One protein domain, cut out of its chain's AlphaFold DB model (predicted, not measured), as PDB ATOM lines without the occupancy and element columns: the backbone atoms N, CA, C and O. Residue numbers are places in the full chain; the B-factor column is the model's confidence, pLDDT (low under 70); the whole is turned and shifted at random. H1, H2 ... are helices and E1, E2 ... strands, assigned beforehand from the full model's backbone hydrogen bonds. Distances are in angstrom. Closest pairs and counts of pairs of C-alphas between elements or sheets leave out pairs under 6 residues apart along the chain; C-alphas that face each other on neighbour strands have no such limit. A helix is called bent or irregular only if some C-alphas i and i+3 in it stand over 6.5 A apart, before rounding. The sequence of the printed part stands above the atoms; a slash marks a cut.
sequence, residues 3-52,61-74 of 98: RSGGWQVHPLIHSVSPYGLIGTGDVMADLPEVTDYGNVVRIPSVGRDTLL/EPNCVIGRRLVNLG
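AT A GLANCE: This is residues 3 to 52 and 61 to 74 of the 98 residues of an uncharacterized protein of Mycolicibacterium sp. CH28 (UniProt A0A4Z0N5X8). With little regular structure, the domain is mostly loops: hairpin E2 and E3 lies to one side of a long looping stretch, with strand E1 toward one end and helix H1, in residues 32 to 38, sticking out at the other. The 64 printed residues hold E1, H1, E2, E3 in chain order; the class is mixed, with 18 residues in named elements. It is only just loose, close to compact, radius of gyration of the C-alphas 13.1 A, spans 36 by 26 by 18 A.

IN THESE COORDINATES: E2 is residues 63 to 66, 10.3 A; E3 is 69 to 72, 10.2 A, ending at (141.729, 102.679, 133.336). E1 is 13 to 17, 12.0 A, from (140.512, 91.457, 130.177). H1 is 32 to 36, only just irregular: C-alphas 32 and 35 are 6.7 A apart.

HOW THE PARTS SIT: E2 and E3 are antiparallel at 167 degrees; N 64 and O 71 are 2.8 A apart, within hydrogen-bond range. E1 pairs with no named strand, but residues 13 to 14 pair antiparallel with 22 to 23. E1 is apart from E2, E3 and H1. H1 has 0 of 1 O i to N i+4 pairs within range and 1 of 2 O i to N i+3.

THE WHOLE: The C-alphas farthest apart, of Asp 36 and Leu 51, are 38.6 A apart. Residues 53 to 60 are not printed; C-alphas 52 and 61 are 18.0 A apart. The link E1 to H1 is long. No printed residue is under 70 in pLDDT.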
ATOM      1  N   ARG A   3     134.508 107.264 118.679       84.75
ATOM      2  CA  ARG A   3     133.842 108.543 118.325       84.75
ATOM      3  C   ARG A   3     134.471 109.787 118.969       84.75
ATOM      4  O   ARG A   3     134.291 110.881 118.461       84.75
ATOM      5  N   SER A   4     135.190 109.614 120.073       83.62
ATOM      6  CA  SER A   4     135.866 110.680 120.820       83.62
ATOM      7  C   SER A   4     137.368 110.744 120.504       83.62
ATOM      8  O   SER A   4     138.104 111.398 121.232       83.62
ATOM      9  N   GLY A   5     137.841 110.004 119.489       86.75
ATOM     10  CA  GLY A   5     139.271 109.833 119.198       86.75
ATOM     11  C   GLY A   5     140.022 108.970 120.220       86.75
ATOM     12  O   GLY A   5     141.247 108.938 120.218       86.75
ATOM     13  N   GLY A   6     139.297 108.291 121.114       88.94
ATOM     14  CA  GLY A   6     139.889 107.488 122.174       88.94
ATOM     15  C   GLY A   6     140.315 106.099 121.706       88.94
ATOM     16  O   GLY A   6     139.618 105.481 120.891       88.94
ATOM     17  N   TRP A   7     141.408 105.595 122.277       87.38
ATOM     18  CA  TRP A   7     141.988 104.288 121.960       87.38
ATOM     19  C   TRP A   7     142.395 103.491 123.211       87.38
ATOM     20  O   TRP A   7     142.317 104.002 124.324       87.38
ATOM     21  N   GLN A   8     142.772 102.223 123.028       88.38
ATOM     22  CA  GLN A   8     143.099 101.273 124.098       88.38
ATOM     23  C   GLN A   8     144.563 100.849 123.994       88.38
ATOM     24  O   GLN A   8     144.992 100.414 122.923       88.38
ATOM     25  N   VAL A   9     145.312 100.980 125.088       82.19
ATOM     26  CA  VAL A   9     146.768 100.772 125.103       82.19
ATOM     27  C   VAL A   9     147.172  99.382 125.568       82.19
ATOM     28  O   VAL A   9     148.022  98.756 124.949       82.19
ATOM     29  N   HIS A  10     146.546  98.875 126.625       79.69
ATOM     30  CA  HIS A  10     146.888  97.593 127.233       79.69
ATOM     31  C   HIS A  10     145.685  96.640 127.183       79.69
ATOM     32  O   HIS A  10     144.585  97.065 126.792       79.69
ATOM     33  N   PRO A  11     145.870  95.351 127.532       82.81
ATOM     34  CA  PRO A  11     144.767  94.410 127.616       82.81
ATOM     35  C   PRO A  11     143.587  94.940 128.434       82.81
ATOM     36  O   PRO A  11     143.737  95.744 129.351       82.81
ATOM     37  N   LEU A  12     142.402  94.499 128.036       86.44
ATOM     38  CA  LEU A  12     141.104  94.895 128.572       86.44
ATOM     39  C   LEU A  12     140.551  93.853 129.542       86.44
ATOM     40  O   LEU A  12     139.701  94.175 130.368       86.44
ATOM     41  N   ILE A  13     140.973  92.597 129.388       88.62
ATOM     42  CA  ILE A  13     140.512  91.457 130.177       88.62
ATOM     43  C   ILE A  13     141.694  90.510 130.374       88.62
ATOM     44  O   ILE A  13     142.362  90.162 129.400       88.62
ATOM     45  N   HIS A  14     141.879  90.044 131.602       90.25
ATOM     46  CA  HIS A  14     142.749  88.932 131.963       90.25
ATOM     47  C   HIS A  14     141.944  87.891 132.737       90.25
ATOM     48  O   HIS A  14     141.295  88.215 133.732       90.25
ATOM     49  N   SER A  15     141.988  86.625 132.329       88.56
ATOM     50  CA  SER A  15     141.475  85.557 133.181       88.56
ATOM     51  C   SER A  15     142.487  85.200 134.268       88.56
ATOM     52  O   SER A  15     143.662  84.938 134.009       88.56
ATOM     53  N   VAL A  16     142.005  85.177 135.506       85.56
ATOM     54  CA  VAL A  16     142.749  84.670 136.663       85.56
ATOM     55  C   VAL A  16     142.586  83.151 136.739       85.56
ATOM     56  O   VAL A  16     143.537  82.437 137.046       85.56
ATOM     57  N   SER A  17     141.390  82.644 136.417       86.50
ATOM     58  CA  SER A  17     141.102  81.209 136.328       86.50
ATOM     59  C   SER A  17     139.946  80.943 135.349       86.50
ATOM     60  O   SER A  17     138.855  81.474 135.571       86.50
ATOM     61  N   PRO A  18     140.133  80.141 134.279       86.06
ATOM     62  CA  PRO A  18     141.381  79.487 133.862       86.06
ATOM     63  C   PRO A  18     142.435  80.507 133.416       86.06
ATOM     64  O   PRO A  18     142.086  81.620 133.052       86.06
ATOM     65  N   TYR A  19     143.720  80.156 133.421       85.38
ATOM     66  CA  TYR A  19     144.775  81.058 132.945       85.38
ATOM     67  C   TYR A  19     144.786  81.159 131.407       85.38
ATOM     68  O   TYR A  19     144.553  80.163 130.724       85.38
ATOM     69  N   GLY A  20     145.098  82.341 130.868       82.12
ATOM     70  CA  GLY A  20     145.442  82.521 129.449       82.12
ATOM     71  C   GLY A  20     144.350  83.077 128.526       82.12
ATOM     72  O   GLY A  20     144.612  83.237 127.335       82.12
ATOM     73  N   LEU A  21     143.162  83.417 129.032       89.12
ATOM     74  CA  LEU A  21     142.172  84.185 128.269       89.12
ATOM     75  C   LEU A  21     142.505  85.670 128.413       89.12
ATOM     76  O   LEU A  21     142.646  86.181 129.528       89.12
ATOM     77  N   ILE A  22     142.665  86.353 127.285       88.44
ATOM     78  CA  ILE A  22     143.147  87.735 127.255       88.44
ATOM     79  C   ILE A  22     142.371  88.501 126.190       88.44
ATOM     80  O   ILE A  22     142.341  88.097 125.030       88.44
ATOM     81  N   GLY A  23     141.767  89.623 126.572       85.00
ATOM     82  CA  GLY A  23     141.246  90.614 125.629       85.00
ATOM     83  C   GLY A  23     142.277  91.718 125.447       85.00
ATOM     84  O   GLY A  23     142.714  92.290 126.440       85.00
ATOM     85  N   THR A  24     142.679  92.025 124.219       84.56
ATOM     86  CA  THR A  24     143.750  92.991 123.923       84.56
ATOM     87  C   THR A  24     143.210  94.276 123.297       84.56
ATOM     88  O   THR A  24     142.140  94.272 122.697       84.56
ATOM     89  N   GLY A  25     143.929  95.388 123.490       79.81
ATOM     90  CA  GLY A  25     143.683  96.644 122.776       79.81
ATOM     91  C   GLY A  25     144.320  96.649 121.381       79.81
ATOM     92  O   GLY A  25     145.176  95.820 121.068       79.81
ATOM     93  N   ASP A  26     143.916  97.606 120.544       73.12
ATOM     94  CA  ASP A  26     144.045  97.439 119.088       73.12
ATOM     95  C   ASP A  26     145.224  98.190 118.439       73.12
ATOM     96  O   ASP A  26     145.656  97.811 117.346       73.12
ATOM     97  N   VAL A  27     145.735  99.258 119.068       79.94
ATOM     98  CA  VAL A  27     146.526 100.280 118.342       79.94
ATOM     99  C   VAL A  27     147.878 100.638 118.957       79.94
ATOM    100  O   VAL A  27     148.588 101.457 118.388       79.94
ATOM    101  N   MET A  28     148.265 100.051 120.095       82.56
ATOM    102  CA  MET A  28     149.533 100.406 120.755       82.56
ATOM    103  C   MET A  28     150.737 100.222 119.823       82.56
ATOM    104  O   MET A  28     151.599 101.088 119.777       82.56
ATOM    105  N   ALA A  29     150.761  99.131 119.051       85.69
ATOM    106  CA  ALA A  29     151.836  98.822 118.109       85.69
ATOM    107  C   ALA A  29     151.881  99.748 116.874       85.69
ATOM    108  O   ALA A  29     152.849  99.691 116.124       85.69
ATOM    109  N   ASP A  30     150.861 100.588 116.656       85.81
ATOM    110  CA  ASP A  30     150.795 101.513 115.515       85.81
ATOM    111  C   ASP A  30     151.271 102.935 115.875       85.81
ATOM    112  O   ASP A  30     151.298 103.815 115.013       85.81
ATOM    113  N   LEU A  31     151.595 103.196 117.145       83.50
ATOM    114  CA  LEU A  31     151.999 104.526 117.600       83.50
ATOM    115  C   LEU A  31     153.437 104.839 117.175       83.50
ATOM    116  O   LEU A  31     154.286 103.954 117.246       83.50
ATOM    117  N   PRO A  32     153.766 106.089 116.809       85.25
ATOM    118  CA  PRO A  32     155.144 106.471 116.506       85.25
ATOM    119  C   PRO A  32     156.120 106.164 117.649       85.25
ATOM    120  O   PRO A  32     157.240 105.732 117.403       85.25
ATOM    121  N   GLU A  33     155.677 106.331 118.896       85.75
ATOM    122  CA  GLU A  33     156.494 106.154 120.096       85.75
ATOM    123  C   GLU A  33     156.951 104.706 120.323       85.75
ATOM    124  O   GLU A  33     157.836 104.483 121.142       85.75
ATOM    125  N   VAL A  34     156.398 103.708 119.619       86.31
ATOM    126  CA  VAL A  34     156.792 102.295 119.804       86.31
ATOM    127  C   VAL A  34     158.281 102.059 119.570       86.31
ATOM    128  O   VAL A  34     158.852 101.157 120.181       86.31
ATOM    129  N   THR A  35     158.920 102.891 118.739       86.94
ATOM    130  CA  THR A  35     160.361 102.832 118.469       86.94
ATOM    131  C   THR A  35     161.204 103.042 119.723       86.94
ATOM    132  O   THR A  35     162.311 102.513 119.802       86.94
ATOM    133  N   ASP A  36     160.668 103.748 120.719       90.31
ATOM    134  CA  ASP A  36     161.365 104.052 121.972       90.31
ATOM    135  C   ASP A  36     161.323 102.873 122.961       90.31
ATOM    136  O   ASP A  36     162.136 102.800 123.881       90.31
ATOM    137  N   TYR A  37     160.387 101.934 122.777       83.50
ATOM    138  CA  TYR A  37     160.123 100.822 123.705       83.50
ATOM    139  C   TYR A  37     160.645  99.467 123.202       83.50
ATOM    140  O   TYR A  37     160.489  98.446 123.876       83.50
ATOM    141  N   GLY A  38     161.281  99.431 122.028       83.44
ATOM    142  CA  GLY A  38     161.836  98.211 121.446       83.44
ATOM    143  C   GLY A  38     160.752  97.264 120.928       83.44
ATOM    144  O   GLY A  38     160.149  97.514 119.888       83.44
ATOM    145  N   ASN A  39     160.525  96.139 121.614       83.00
ATOM    146  CA  ASN A  39     159.676  95.053 121.111       83.00
ATOM    147  C   ASN A  39     158.200  95.226 121.505       83.00
ATOM    148  O   ASN A  39     157.669  94.485 122.337       83.00
ATOM    149  N   VAL A  40     157.533  96.211 120.906       85.81
ATOM    150  CA  VAL A  40     156.078  96.373 121.022       85.81
ATOM    151  C   VAL A  40     155.406  95.590 119.902       85.81
ATOM    152  O   VAL A  40     155.484  95.960 118.733       85.81
ATOM    153  N   VAL A  41     154.721  94.504 120.257       84.12
ATOM    154  CA  VAL A  41     154.023  93.642 119.295       84.12
ATOM    155  C   VAL A  41     152.528  93.620 119.556       84.12
ATOM    156  O   VAL A  41     152.065  93.705 120.695       84.12
ATOM    157  N   ARG A  42     151.752  93.458 118.484       83.88
ATOM    158  CA  ARG A  42     150.315  93.213 118.594       83.88
ATOM    159  C   ARG A  42     150.089  91.780 119.077       83.88
ATOM    160  O   ARG A  42     150.531  90.831 118.436       83.88
ATOM    161  N   ILE A  43     149.370  91.634 120.187       82.38
ATOM    162  CA  ILE A  43     148.982  90.334 120.743       82.38
ATOM    163  C   ILE A  43     147.508  90.087 120.390       82.38
ATOM    164  O   ILE A  43     146.681  90.985 120.589       82.38
ATOM    165  N   PRO A  44     147.145  88.909 119.850       84.56
ATOM    166  CA  PRO A  44     145.753  88.599 119.558       84.56
ATOM    167  C   PRO A  44     144.950  88.449 120.851       84.56
ATOM    168  O   PRO A  44     145.468  88.011 121.877       84.56
ATOM    169  N   SER A  45     143.656  88.755 120.788       88.31
ATOM    170  CA  SER A  45     142.743  88.344 121.851       88.31
ATOM    171  C   SER A  45     142.594  86.820 121.836       88.31
ATOM    172  O   SER A  45     142.361  86.225 120.783       88.31
ATOM    173  N   VAL A  46     142.720  86.189 123.000       90.56
ATOM    174  CA  VAL A  46     142.702  84.732 123.182       90.56
ATOM    175  C   VAL A  46     141.445  84.332 123.945       90.56
ATOM    176  O   VAL A  46     141.130  84.921 124.977       90.56
ATOM    177  N   GLY A  47     140.739  83.309 123.455       88.94
ATOM    178  CA  GLY A  47     139.567  82.760 124.145       88.94
ATOM    179  C   GLY A  47     138.270  83.543 123.933       88.94
ATOM    180  O   GLY A  47     137.379  83.493 124.773       88.94
ATOM    181  N   ARG A  48     138.147  84.262 122.810       87.62
ATOM    182  CA  ARG A  48     136.948  85.055 122.475       87.62
ATOM    183  C   ARG A  48     135.650  84.237 122.516       87.62
ATOM    184  O   ARG A  48     134.626  84.761 122.937       87.62
ATOM    185  N   ASP A  49     135.721  82.970 122.116       91.31
ATOM    186  CA  ASP A  49     134.571  82.059 122.053       91.31
ATOM    187  C   ASP A  49     134.456  81.160 123.297       91.31
ATOM    188  O   ASP A  49     133.716  80.174 123.308       91.31
ATOM    189  N   THR A  50     135.211  81.454 124.361       91.31
ATOM    190  CA  THR A  50     135.146  80.670 125.595       91.31
ATOM    191  C   THR A  50     133.796  80.856 126.281       91.31
ATOM    192  O   THR A  50     133.426  81.951 126.696       91.31
ATOM    193  N   LEU A  51     133.079  79.745 126.463       93.88
ATOM    194  CA  LEU A  51     131.866  79.711 127.273       93.88
ATOM    195  C   LEU A  51     132.207  79.972 128.742       93.88
ATOM    196  O   LEU A  51     132.987  79.233 129.350       93.88
ATOM    197  N   LEU A  52     131.574  80.992 129.317       93.62
ATOM    198  CA  LEU A  52     131.698  81.307 130.734       93.62
ATOM    199  C   LEU A  52     131.076  80.193 131.577       93.62
ATOM    200  O   LEU A  52     129.955  79.750 131.322       93.62
ATOM    201  N   GLU A  61     140.035  95.412 132.864       88.94
ATOM    202  CA  GLU A  61     140.872  96.617 132.822       88.94
ATOM    203  C   GLU A  61     140.536  97.500 131.597       88.94
ATOM    204  O   GLU A  61     141.417  97.846 130.795       88.94
ATOM    205  N   PRO A  62     139.251  97.847 131.367       87.19
ATOM    206  CA  PRO A  62     138.885  98.722 130.270       87.19
ATOM    207  C   PRO A  62     139.565 100.079 130.437       87.19
ATOM    208  O   PRO A  62     139.394 100.789 131.429       87.19
ATOM    209  N   ASN A  63     140.309 100.450 129.404       89.56
ATOM    210  CA  ASN A  63     141.101 101.661 129.390       89.56
ATOM    211  C   ASN A  63     140.783 102.535 128.180       89.56
ATOM    212  O   ASN A  63     140.304 102.060 127.151       89.56
ATOM    213  N   CYS A  64     141.015 103.831 128.332       89.94
ATOM    214  CA  CYS A  64     140.841 104.827 127.291       89.94
ATOM    215  C   CYS A  64     141.985 105.824 127.352       89.94
ATOM    216  O   CYS A  64     142.206 106.459 128.386       89.94
ATOM    217  N   VAL A  65     142.638 106.022 126.218       89.94
ATOM    218  CA  VAL A  65     143.618 107.078 126.011       89.94
ATOM    219  C   VAL A  65     143.028 108.147 125.100       89.94
ATOM    220  O   VAL A  65     142.486 107.826 124.045       89.94
ATOM    221  N   ILE A  66     143.138 109.416 125.499       89.56
ATOM    222  CA  ILE A  66     142.859 110.587 124.654       89.56
ATOM    223  C   ILE A  66     144.070 111.517 124.738       89.56
ATOM    224  O   ILE A  66     144.423 112.004 125.818       89.56
ATOM    225  N   GLY A  67     144.732 111.757 123.604       85.75
ATOM    226  CA  GLY A  67     146.034 112.425 123.585       85.75
ATOM    227  C   GLY A  67     147.037 111.657 124.451       85.75
ATOM    228  O   GLY A  67     147.300 110.488 124.199       85.75
ATOM    229  N   ARG A  68     147.551 112.301 125.506       83.88
ATOM    230  CA  ARG A  68     148.490 111.704 126.477       83.88
ATOM    231  C   ARG A  68     147.846 111.353 127.822       83.88
ATOM    232  O   ARG A  68     148.546 111.172 128.813       83.88
ATOM    233  N   ARG A  69     146.513 111.332 127.894       88.56
ATOM    234  CA  ARG A  69     145.771 111.065 129.132       88.56
ATOM    235  C   ARG A  69     145.159 109.681 129.058       88.56
ATOM    236  O   ARG A  69     144.365 109.422 128.159       88.56
ATOM    237  N   LEU A  70     145.523 108.832 130.010       88.75
ATOM    238  CA  LEU A  70     145.007 107.480 130.172       88.75
ATOM    239  C   LEU A  70     144.070 107.440 131.378       88.75
ATOM    240  O   LEU A  70     144.412 107.929 132.453       88.75
ATOM    241  N   VAL A  71     142.918 106.807 131.202       89.00
ATOM    242  CA  VAL A  71     142.074 106.331 132.299       89.00
ATOM    243  C   VAL A  71     141.908 104.829 132.138       89.00
ATOM    244  O   VAL A  71     141.614 104.360 131.043       89.00
ATOM    245  N   ASN A  72     142.068 104.093 133.231       87.75
ATOM    246  CA  ASN A  72     141.729 102.679 133.336       87.75
ATOM    247  C   ASN A  72     140.731 102.520 134.488       87.75
ATOM    248  O   ASN A  72     140.947 103.076 135.567       87.75
ATOM    249  N   LEU A  73     139.640 101.795 134.254       85.00
ATOM    250  CA  LEU A  73     138.636 101.504 135.274       85.00
ATOM    251  C   LEU A  73     138.467  99.994 135.389       85.00
ATOM    252  O   LEU A  73     137.720  99.399 134.625       85.00
ATOM    253  N   GLY A  74     139.157  99.384 136.346       85.94
ATOM    254  CA  GLY A  74     139.185  97.932 136.467       85.94
ATOM    255  C   GLY A  74     138.273  97.332 137.531       85.94
ATOM    256  O   GLY A  74     137.678  98.028 138.350       85.94
TER     257      GLY A  74